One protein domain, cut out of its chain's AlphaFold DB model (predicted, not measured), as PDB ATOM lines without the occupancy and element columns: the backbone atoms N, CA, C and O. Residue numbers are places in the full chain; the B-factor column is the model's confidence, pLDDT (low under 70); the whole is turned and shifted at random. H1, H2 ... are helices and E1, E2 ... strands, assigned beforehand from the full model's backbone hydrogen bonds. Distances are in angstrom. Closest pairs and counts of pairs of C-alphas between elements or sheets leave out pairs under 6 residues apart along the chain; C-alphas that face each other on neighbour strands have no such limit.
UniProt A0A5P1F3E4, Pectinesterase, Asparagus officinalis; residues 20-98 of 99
ATOM      1  N   GLN A  20      24.906  36.709  42.898       94.81
ATOM      2  CA  GLN A  20      24.770  36.868  41.454       94.81
ATOM      3  C   GLN A  20      24.047  35.661  40.852       94.81
ATOM      4  O   GLN A  20      24.095  34.538  41.355       94.81
ATOM      5  N   PHE A  21      23.310  35.912  39.775       95.38
ATOM      6  CA  PHE A  21      22.536  34.891  39.085       95.38
ATOM      7  C   PHE A  21      22.769  35.002  37.586       95.38
ATOM      8  O   PHE A  21      22.448  36.021  36.975       95.38
ATOM      9  N   TYR A  22      23.310  33.938  37.005       94.12
ATOM     10  CA  TYR A  22      23.613  33.825  35.586       94.12
ATOM     11  C   TYR A  22      22.677  32.792  34.982       94.12
ATOM     12  O   TYR A  22      22.695  31.632  35.389       94.12
ATOM     13  N   ARG A  23      21.854  33.193  34.014       93.94
ATOM     14  CA  ARG A  23      20.875  32.303  33.388       93.94
ATOM     15  C   ARG A  23      20.997  32.326  31.878       93.94
ATOM     16  O   ARG A  23      21.090  33.405  31.303       93.94
ATOM     17  N   GLU A  24      20.966  31.146  31.256       95.12
ATOM     18  CA  GLU A  24      20.965  30.996  29.787       95.12
ATOM     19  C   GLU A  24      22.148  31.732  29.119       95.12
ATOM     20  O   GLU A  24      22.048  32.264  28.017       95.12
ATOM     21  N   CYS A  25      23.284  31.784  29.820       90.94
ATOM     22  CA  CYS A  25      24.501  32.447  29.364       90.94
ATOM     23  C   CYS A  25      25.438  31.457  28.662       90.94
ATOM     24  O   CYS A  25      25.483  30.278  29.011       90.94
ATOM     25  N   ASN A  26      26.251  31.971  27.738       93.75
ATOM     26  CA  ASN A  26      27.390  31.254  27.174       93.75
ATOM     27  C   ASN A  26      28.675  31.799  27.805       93.75
ATOM     28  O   ASN A  26      28.937  32.997  27.708       93.75
ATOM     29  N   ILE A  27      29.465  30.932  28.431       94.56
ATOM     30  CA  ILE A  27      30.739  31.281  29.074       94.56
ATOM     31  C   ILE A  27      31.817  30.396  28.459       94.56
ATOM     32  O   ILE A  27      31.623  29.186  28.360       94.56
ATOM     33  N   SER A  28      32.934  30.971  28.016       94.88
ATOM     34  CA  SER A  28      33.973  30.196  27.338       94.88
ATOM     35  C   SER A  28      35.364  30.771  27.535       94.88
ATOM     36  O   SER A  28      35.573  31.936  27.203       94.88
ATOM     37  N   ASP A  29      36.308  29.947  27.972       95.00
ATOM     38  CA  ASP A  29      37.732  30.285  28.021       95.00
ATOM     39  C   ASP A  29      38.558  29.017  28.332       95.00
ATOM     40  O   ASP A  29      38.076  27.896  28.143       95.00
ATOM     41  N   THR A  30      39.802  29.185  28.774       94.94
ATOM     42  CA  THR A  30      40.753  28.105  29.063       94.94
ATOM     43  C   THR A  30      40.949  27.856  30.565       94.94
ATOM     44  O   THR A  30      40.550  26.809  31.074       94.94
ATOM     45  N   VAL A  31      41.540  28.815  31.284       95.62
ATOM     46  CA  VAL A  31      42.015  28.667  32.672       95.62
ATOM     47  C   VAL A  31      41.263  29.611  33.606       95.62
ATOM     48  O   VAL A  31      41.129  30.799  33.307       95.62
ATOM     49  N   ASP A  32      40.802  29.072  34.736       95.88
ATOM     50  CA  ASP A  32      40.158  29.752  35.869       95.88
ATOM     51  C   ASP A  32      39.077  30.756  35.451       95.88
ATOM     52  O   ASP A  32      38.954  31.857  35.982       95.88
ATOM     53  N   PHE A  33      38.281  30.407  34.446       94.75
ATOM     54  CA  PHE A  33      37.512  31.417  33.725       94.75
ATOM     55  C   PHE A  33      36.164  31.790  34.343       94.75
ATOM     56  O   PHE A  33      35.508  32.724  33.875       94.75
ATOM     57  N   ILE A  34      35.781  31.104  35.420       96.06
ATOM     58  CA  ILE A  34      34.768  31.522  36.391       96.06
ATOM     59  C   ILE A  34      35.456  31.585  37.760       96.06
ATOM     60  O   ILE A  34      35.679  30.561  38.404       96.06
ATOM     61  N   PHE A  35      35.806  32.779  38.228       96.50
ATOM     62  CA  PHE A  35      36.626  32.935  39.433       96.50
ATOM     63  C   PHE A  35      36.142  34.070  40.331       96.50
ATOM     64  O   PHE A  35      35.445  34.985  39.892       96.50
ATOM     65  N   GLY A  36      36.523  34.017  41.608       95.25
ATOM     66  CA  GLY A  36      36.142  35.001  42.622       95.25
ATOM     67  C   GLY A  36      35.529  34.369  43.870       95.25
ATOM     68  O   GLY A  36      35.697  33.180  44.115       95.25
ATOM     69  N   ASP A  37      34.851  35.182  44.677       97.00
ATOM     70  CA  ASP A  37      34.333  34.805  46.003       97.00
ATOM     71  C   ASP A  37      32.883  35.289  46.199       97.00
ATOM     72  O   ASP A  37      32.465  35.712  47.274       97.00
ATOM     73  N   ALA A  38      32.092  35.299  45.128       95.62
ATOM     74  CA  ALA A  38      30.663  35.575  45.209       95.62
ATOM     75  C   ALA A  38      29.844  34.319  45.587       95.62
ATOM     76  O   ALA A  38      30.352  33.191  45.653       95.62
ATOM     77  N   SER A  39      28.567  34.546  45.897       97.69
ATOM     78  CA  SER A  39      27.534  33.521  46.061       97.69
ATOM     79  C   SER A  39      26.716  33.459  44.771       97.69
ATOM     80  O   SER A  39      25.776  34.241  44.597       97.69
ATOM     81  N   ASP A  40      27.061  32.538  43.875       95.38
ATOM     82  CA  ASP A  40      26.522  32.529  42.514       95.38
ATOM     83  C   ASP A  40      25.757  31.263  42.171       95.38
ATOM     84  O   ASP A  40      26.119  30.149  42.561       95.38
ATOM     85  N   VAL A  41      24.732  31.438  41.340       97.81
ATOM     86  CA  VAL A  41      24.068  30.333  40.650       97.81
ATOM     87  C   VAL A  41      24.136  30.568  39.144       97.81
ATOM     88  O   VAL A  41      23.654  31.577  38.632       97.81
ATOM     89  N   PHE A  42      24.702  29.593  38.440       97.88
ATOM     90  CA  PHE A  42      24.652  29.446  36.993       97.88
ATOM     91  C   PHE A  42      23.537  28.458  36.662       97.88
ATOM     92  O   PHE A  42      23.604  27.304  37.083       97.88
ATOM     93  N   GLN A  43      22.512  28.891  35.933       97.62
ATOM     94  CA  GLN A  43      21.361  28.063  35.590       97.62
ATOM     95  C   GLN A  43      21.136  28.013  34.079       97.62
ATOM     96  O   GLN A  43      21.022  29.046  33.423       97.62
ATOM     97  N   ASN A  44      21.004  26.809  33.518       97.00
ATOM     98  CA  ASN A  44      20.779  26.609  32.078       97.00
ATOM     99  C   ASN A  44      21.877  27.237  31.195       97.00
ATOM    100  O   ASN A  44      21.602  27.646  30.068       97.00
ATOM    101  N   CYS A  45      23.102  27.376  31.707       95.88
ATOM    102  CA  CYS A  45      24.204  27.981  30.962       95.88
ATOM    103  C   CYS A  45      24.936  26.946  30.101       95.88
ATOM    104  O   CYS A  45      25.015  25.762  30.443       95.88
ATOM    105  N   MET A  46      25.543  27.419  29.018       96.56
ATOM    106  CA  MET A  46      26.520  26.660  28.249       96.56
ATOM    107  C   MET A  46      27.922  27.128  28.635       96.56
ATOM    108  O   MET A  46      28.230  28.319  28.570       96.56
ATOM    109  N   ILE A  47      28.772  26.196  29.043       97.19
ATOM    110  CA  ILE A  47      30.125  26.458  29.524       97.19
ATOM    111  C   ILE A  47      31.090  25.714  28.606       97.19
ATOM    112  O   ILE A  47      30.987  24.496  28.457       97.19
ATOM    113  N   TYR A  48      32.015  26.435  27.980       96.81
ATOM    114  CA  TYR A  48      32.875  25.884  26.941       96.81
ATOM    115  C   TYR A  48      34.359  26.031  27.259       96.81
ATOM    116  O   TYR A  48      34.873  27.142  27.351       96.81
ATOM    117  N   ALA A  49      35.060  24.905  27.352       96.56
ATOM    118  CA  ALA A  49      36.512  24.892  27.471       96.56
ATOM    119  C   ALA A  49      37.156  25.056  26.083       96.56
ATOM    120  O   ALA A  49      36.891  24.257  25.177       96.56
ATOM    121  N   LYS A  50      37.980  26.091  25.908       94.88
ATOM    122  CA  LYS A  50      38.711  26.378  24.661       94.88
ATOM    123  C   LYS A  50      40.061  25.660  24.620       94.88
ATOM    124  O   LYS A  50      40.473  25.040  25.598       94.88
ATOM    125  N   LEU A  51      40.741  25.717  23.476       95.00
ATOM    126  CA  LEU A  51      42.108  25.211  23.341       95.00
ATOM    127  C   LEU A  51      43.078  26.128  24.119       95.00
ATOM    128  O   LEU A  51      43.213  27.293  23.737       95.00
ATOM    129  N   PRO A  52      43.751  25.650  25.184       93.81
ATOM    130  CA  PRO A  52      44.721  26.451  25.914       93.81
ATOM    131  C   PRO A  52      46.063  26.524  25.187       93.81
ATOM    132  O   PRO A  52      46.266  25.930  24.123       93.81
ATOM    133  N   MET A  53      47.006  27.266  25.770       91.56
ATOM    134  CA  MET A  53      48.386  27.243  25.297       91.56
ATOM    135  C   MET A  53      49.001  25.851  25.499       91.56
ATOM    136  O   MET A  53      48.530  25.038  26.295       91.56
ATOM    137  N   GLN A  54      50.079  25.569  24.769       90.19
ATOM    138  CA  GLN A  54      50.809  24.312  24.913       90.19
ATOM    139  C   GLN A  54      51.220  24.088  26.379       90.19
ATOM    140  O   GLN A  54      51.651  25.026  27.045       90.19
ATOM    141  N   GLU A  55      51.083  22.844  26.852       88.38
ATOM    142  CA  GLU A  55      51.391  22.415  28.230       88.38
ATOM    143  C   GLU A  55      50.497  23.013  29.332       88.38
ATOM    144  O   GLU A  55      50.747  22.771  30.512       88.38
ATOM    145  N   GLN A  56      49.424  23.724  28.975       91.88
ATOM    146  CA  GLN A  56      48.385  24.118  29.924       91.88
ATOM    147  C   GLN A  56      47.228  23.117  29.945       91.88
ATOM    148  O   GLN A  56      46.803  22.593  28.913       91.88
ATOM    149  N   ASP A  57      46.695  22.915  31.143       95.00
ATOM    150  CA  ASP A  57      45.405  22.278  31.368       95.00
ATOM    151  C   ASP A  57      44.325  23.366  31.511       95.00
ATOM    152  O   ASP A  57      44.623  24.501  31.882       95.00
ATOM    153  N   ASN A  58      43.067  23.018  31.240       96.06
ATOM    154  CA  ASN A  58      41.924  23.898  31.469       96.06
ATOM    155  C   ASN A  58      41.362  23.715  32.884       96.06
ATOM    156  O   ASN A  58      41.227  22.588  33.373       96.06
ATOM    157  N   THR A  59      40.916  24.809  33.488       97.31
ATOM    158  CA  THR A  59      40.173  24.834  34.754       97.31
ATOM    159  C   THR A  59      38.967  25.747  34.586       97.31
ATOM    160  O   THR A  59      39.082  26.875  34.114       97.31
ATOM    161  N   ILE A  60      37.777  25.247  34.914       97.31
ATOM    162  CA  ILE A  60      36.546  26.024  34.724       97.31
ATOM    163  C   ILE A  60      36.371  27.037  35.844       97.31
ATOM    164  O   ILE A  60      36.050  28.194  35.575       97.31
ATOM    165  N   THR A  61      36.565  26.609  37.090       97.62
ATOM    166  CA  THR A  61      36.353  27.455  38.260       97.62
ATOM    167  C   THR A  61      37.615  27.637  39.088       97.62
ATOM    168  O   THR A  61      38.435  26.733  39.183       97.62
ATOM    169  N   ALA A  62      37.726  28.801  39.726       97.00
ATOM    170  CA  ALA A  62      38.664  29.060  40.815       97.00
ATOM    171  C   ALA A  62      37.938  29.854  41.909       97.00
ATOM    172  O   ALA A  62      37.959  31.091  41.940       97.00
ATOM    173  N   HIS A  63      37.214  29.138  42.778       96.56
ATOM    174  CA  HIS A  63      36.497  29.757  43.896       96.56
ATOM    175  C   HIS A  63      37.471  30.143  45.014       96.56
ATOM    176  O   HIS A  63      38.295  29.339  45.445       96.56
ATOM    177  N   GLY A  64      37.375  31.388  45.471       95.62
ATOM    178  CA  GLY A  64      38.336  32.029  46.362       95.62
ATOM    179  C   GLY A  64      37.907  32.135  47.823       95.62
ATOM    180  O   GLY A  64      38.416  33.025  48.505       95.62
ATOM    181  N   ARG A  65      36.983  31.291  48.311       96.12
ATOM    182  CA  ARG A  65      36.528  31.345  49.712       96.12
ATOM    183  C   ARG A  65      37.700  31.208  50.679       96.12
ATOM    184  O   ARG A  65      38.392  30.190  50.682       96.12
ATOM    185  N   ASN A  66      37.874  32.192  51.558       94.12
ATOM    186  CA  ASN A  66      39.010  32.243  52.481       94.12
ATOM    187  C   ASN A  66      38.654  31.773  53.894       94.12
ATOM    188  O   ASN A  66      39.534  31.341  54.641       94.12
ATOM    189  N   LYS A  67      37.380  31.875  54.292       95.75
ATOM    190  CA  LYS A  67      36.913  31.479  55.627       95.75
ATOM    191  C   LYS A  67      35.710  30.557  55.529       95.75
ATOM    192  O   LYS A  67      34.779  30.809  54.777       95.75
ATOM    193  N   GLU A  68      35.659  29.540  56.383       94.19
ATOM    194  CA  GLU A  68      34.511  28.620  56.455       94.19
ATOM    195  C   GLU A  68      33.186  29.330  56.779       94.19
ATOM    196  O   GLU A  68      32.122  28.861  56.386       94.19
ATOM    197  N   SER A  69      33.248  30.477  57.467       96.25
ATOM    198  CA  SER A  69      32.086  31.303  57.807       96.25
ATOM    199  C   SER A  69      31.517  32.103  56.629       96.25
ATOM    200  O   SER A  69      30.450  32.700  56.771       96.25
ATOM    201  N   GLU A  70      32.230  32.195  55.505       95.31
ATOM    202  CA  GLU A  70      31.757  32.900  54.312       95.31
ATOM    203  C   GLU A  70      30.707  32.043  53.595       95.31
ATOM    204  O   GLU A  70      30.955  30.901  53.202       95.31
ATOM    205  N   ALA A  71      29.510  32.604  53.421       96.06
ATOM    206  CA  ALA A  71      28.398  31.962  52.722       96.06
ATOM    207  C   ALA A  71      28.509  32.128  51.191       96.06
ATOM    208  O   ALA A  71      27.525  32.435  50.513       96.06
ATOM    209  N   THR A  72      29.720  31.976  50.661       97.75
ATOM    210  CA  THR A  72      30.074  32.128  49.247       97.75
ATOM    211  C   THR A  72      30.263  30.760  48.601       97.75
ATOM    212  O   THR A  72      30.470  29.748  49.278       97.75
ATOM    213  N   GLY A  73      30.121  30.705  47.282       97.19
ATOM    214  CA  GLY A  73      30.206  29.462  46.526       97.19
ATOM    215  C   GLY A  73      29.616  29.613  45.133       97.19
ATOM    216  O   GLY A  73      28.754  30.461  44.906       97.19
ATOM    217  N   PHE A  74      30.047  28.752  44.216       97.88
ATOM    218  CA  PHE A  74      29.455  28.644  42.886       97.88
ATOM    219  C   PHE A  74      28.559  27.409  42.808       97.88
ATOM    220  O   PHE A  74      28.962  26.305  43.176       97.88
ATOM    221  N   SER A  75      27.345  27.581  42.293       98.12
ATOM    222  CA  SER A  75      26.430  26.488  41.973       98.12
ATOM    223  C   SER A  75      26.168  26.456  40.474       98.12
ATOM    224  O   SER A  75      25.780  27.462  39.889       98.12
ATOM    225  N   MET A  76      26.357  25.297  39.842       98.06
ATOM    226  CA  MET A  76      26.031  25.080  38.432       98.06
ATOM    227  C   MET A  76      24.855  24.115  38.332       98.06
ATOM    228  O   MET A  76      24.973  22.937  38.664       98.06
ATOM    229  N   GLN A  77      23.710  24.614  37.879       98.44
ATOM    230  CA  GLN A  77      22.463  23.867  37.808       98.44
ATOM    231  C   GLN A  77      21.963  23.788  36.367       98.44
ATOM    232  O   GLN A  77      21.709  24.802  35.723       98.44
ATOM    233  N   ASN A  78      21.761  22.567  35.867       98.50
ATOM    234  CA  ASN A  78      21.301  22.330  34.494       98.50
ATOM    235  C   ASN A  78      22.182  23.014  33.426       98.50
ATOM    236  O   ASN A  78      21.702  23.423  32.373       98.50
ATOM    237  N   CYS A  79      23.474  23.170  33.711       97.75
ATOM    238  CA  CYS A  79      24.442  23.673  32.747       97.75
ATOM    239  C   CYS A  79      24.972  22.530  31.878       97.75
ATOM    240  O   CYS A  79      25.077  21.391  32.336       97.75
ATOM    241  N   SER A  80      25.365  22.848  30.647       98.19
ATOM    242  CA  SER A  80      26.142  21.937  29.800       98.19
ATOM    243  C   SER A  80      27.586  22.406  29.749       98.19
ATOM    244  O   SER A  80      27.844  23.554  29.399       98.19
ATOM    245  N   ILE A  81      28.517  21.515  30.080       97.75
ATOM    246  CA  ILE A  81      29.957  21.772  30.025       97.75
ATOM    247  C   ILE A  81      30.531  20.978  28.855       97.75
ATOM    248  O   ILE A  81      30.439  19.750  28.846       97.75
ATOM    249  N   LEU A  82      31.077  21.669  27.854       96.81
ATOM    250  CA  LEU A  82      31.489  21.086  26.575       96.81
ATOM    251  C   LEU A  82      32.849  21.634  26.117       96.81
ATOM    252  O   LEU A  82      33.307  22.678  26.571       96.81
ATOM    253  N   SER A  83      33.492  20.949  25.176       95.69
ATOM    254  CA  SER A  83      34.669  21.478  24.477       95.69
ATOM    255  C   SER A  83      34.247  22.443  23.367       95.69
ATOM    256  O   SER A  83      33.298  22.169  22.628       95.69
ATOM    257  N   TRP A  84      34.956  23.563  23.225       95.19
ATOM    258  CA  TRP A  84      34.774  24.487  22.106       95.19
ATOM    259  C   TRP A  84      35.399  23.929  20.818       95.19
ATOM    260  O   TRP A  84      36.181  22.976  20.841       95.19
ATOM    261  N   HIS A  85      35.037  24.498  19.667       93.44
ATOM    262  CA  HIS A  85      35.381  23.928  18.359       93.44
ATOM    263  C   HIS A  85      36.895  23.835  18.095       93.44
ATOM    264  O   HIS A  85      37.337  22.954  17.366       93.44
ATOM    265  N   ASP A  86      37.689  24.739  18.667       91.38
ATOM    266  CA  ASP A  86      39.148  24.771  18.538       91.38
ATOM    267  C   ASP A  86      39.807  23.639  19.331       91.38
ATOM    268  O   ASP A  86      40.707  22.974  18.821       91.38
ATOM    269  N   LEU A  87      39.305  23.363  20.536       93.62
ATOM    270  CA  LEU A  87      39.744  22.248  21.360       93.62
ATOM    271  C   LEU A  87      39.386  20.908  20.709       93.62
ATOM    272  O   LEU A  87      40.236  20.022  20.628       93.62
ATOM    273  N   VAL A  88      38.164  20.783  20.180       93.69
ATOM    274  CA  VAL A  88      37.713  19.582  19.449       93.69
ATOM    275  C   VAL A  88      38.551  19.333  18.194       93.69
ATOM    276  O   VAL A  88      38.839  18.187  17.865       93.69
ATOM    277  N   ALA A  89      38.944  20.395  17.487       94.25
ATOM    278  CA  ALA A  89      39.763  20.296  16.281       94.25
ATOM    279  C   ALA A  89      41.261  20.086  16.567       94.25
ATOM    280  O   ALA A  89      42.040  19.900  15.631       94.25
ATOM    281  N   SER A  90      41.686  20.152  17.831       91.06
ATOM    282  CA  SER A  90      43.093  20.007  18.188       91.06
ATOM    283  C   SER A  90      43.556  18.550  18.073       91.06
ATOM    284  O   SER A  90      42.829  17.613  18.388       91.06
ATOM    285  N   ASN A  91      44.802  18.348  17.639       83.94
ATOM    286  CA  ASN A  91      45.405  17.012  17.510       83.94
ATOM    287  C   ASN A  91      45.916  16.442  18.850       83.94
ATOM    288  O   ASN A  91      46.603  15.420  18.860       83.94
ATOM    289  N   GLY A  92      45.650  17.119  19.969       81.44
ATOM    290  CA  GLY A  92      46.161  16.777  21.293       81.44
ATOM    291  C   GLY A  92      45.047  16.474  22.289       81.44
ATOM    292  O   GLY A  92      43.880  16.770  22.058       81.44
ATOM    293  N   SER A  93      45.424  15.894  23.428       87.06
ATOM    294  CA  SER A  93      44.535  15.772  24.584       87.06
ATOM    295  C   SER A  93      44.866  16.877  25.576       87.06
ATOM    296  O   SER A  93      45.996  16.950  26.051       87.06
ATOM    297  N   VAL A  94      43.873  17.690  25.924       94.75
ATOM    298  CA  VAL A  94      43.971  18.707  26.979       94.75
ATOM    299  C   VAL A  94      43.160  18.220  28.164       94.75
ATOM    300  O   VAL A  94      41.991  17.856  28.010       94.75
ATOM    301  N   LYS A  95      43.759  18.200  29.354       96.62
ATOM    302  CA  LYS A  95      42.991  17.876  30.555       96.62
ATOM    303  C   LYS A  95      42.162  19.095  30.932       96.62
ATOM    304  O   LYS A  95      42.639  20.221  30.875       96.62
ATOM    305  N   THR A  96      40.904  18.860  31.272       96.81
ATOM    306  CA  THR A  96      39.965  19.907  31.674       96.81
ATOM    307  C   THR A  96      39.350  19.507  33.002       96.81
ATOM    308  O   THR A  96      38.788  18.415  33.115       96.81
ATOM    309  N   TYR A  97      39.459  20.382  33.992       97.88
ATOM    310  CA  TYR A  97      38.948  20.171  35.342       97.88
ATOM    311  C   TYR A  97      37.844  21.182  35.651       97.88
ATOM    312  O   TYR A  97      37.836  22.293  35.124       97.88
ATOM    313  N   LEU A  98      36.905  20.806  36.523       97.88
ATOM    314  CA  LEU A  98      35.846  21.722  36.959       97.88
ATOM    315  C   LEU A  98      36.388  22.888  37.806       97.88
ATOM    316  O   LEU A  98      35.757  23.940  37.845       97.88
TER     317      LEU A  98
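What this domain is: This is residues 20 to 98 of the 99 residues of the protein "Pectinesterase" of Asparagus officinalis (UniProt A0A5P1F3E4). What shape does the printed part make? It is a chain wound in stacked turns, with the parallel sheets E1 E4 E7 and E2 E5 E8 as the two arms of a V, and the small parallel sheet E3 E6 on the third, less regular side, where residues 58 to 59 also pair with residues 96 to 97, parallel. Which elements make it? The 79 printed residues hold eight named strands, E1 to E8, and then the short helix H1; the class is mostly strand, with under half of the residues in named elements. How large is it? The outline is flat, 44 by 27 by 12 A, and only just compact, close to loose, with a radius of gyration of the C-alphas of 13.6 A.

Where its parts are: Where do the first turns run? E1, residues 20 to 23, begins at C-alpha 20 (24.770, 36.868, 41.454), and E2, residues 26 to 29, and E3, residues 34 to 36, follow. E4, residues 39 to 43, is 13.3 A long; E5 is residues 46 to 49 and E6 residues 61 to 63. What comes next? E7, residues 73 to 77, is 12.9 A long and begins at C-alpha 73 (30.206, 29.462, 46.526). E8 is residues 80 to 83, and H1, residues 85 to 88, ends at C-alpha 88 (37.713, 19.582, 19.449).

How they stand to each other: How are the strands paired? In E1 E4 E7, E4 is the inner strand; N 22 and O 41 are 2.9 A apart, and N 42 and O 75 2.8 A, within hydrogen-bond range. In E2 E5 E8, E5 is the inner strand, with N 48 and O 27 at 2.8 A and N 47 and O 80 at 2.8 A; in E3 E6, N 62 and O 34 are 3.0 A apart. Where is the corner? E7 runs on into E8 across a break of 2 residues, at 93 degrees. How does H1 sit? H1 only grazes the sheet E2 E5 E8, with its residues 85 to 88; the closest C-alphas of E5 and H1, those of Ala 49 and Leu 87, are 7.4 A apart. H1 is too short for an O i to N i+4 pair, and its 1 pair of O i and N i+3 is not within range.

The domain as a whole: How far does it reach? The two C-alphas farthest apart, those of Ser 69 and Asn 91, are 44.8 A apart. Which links are long? The link from E5 to E6, with 11 residues, is long; that from E6 to E7, with 9 residues, is short but not tight. Is there a cut or low confidence? The printed part has no cut, its mean pLDDT is 95.2, and no printed residue is under 70.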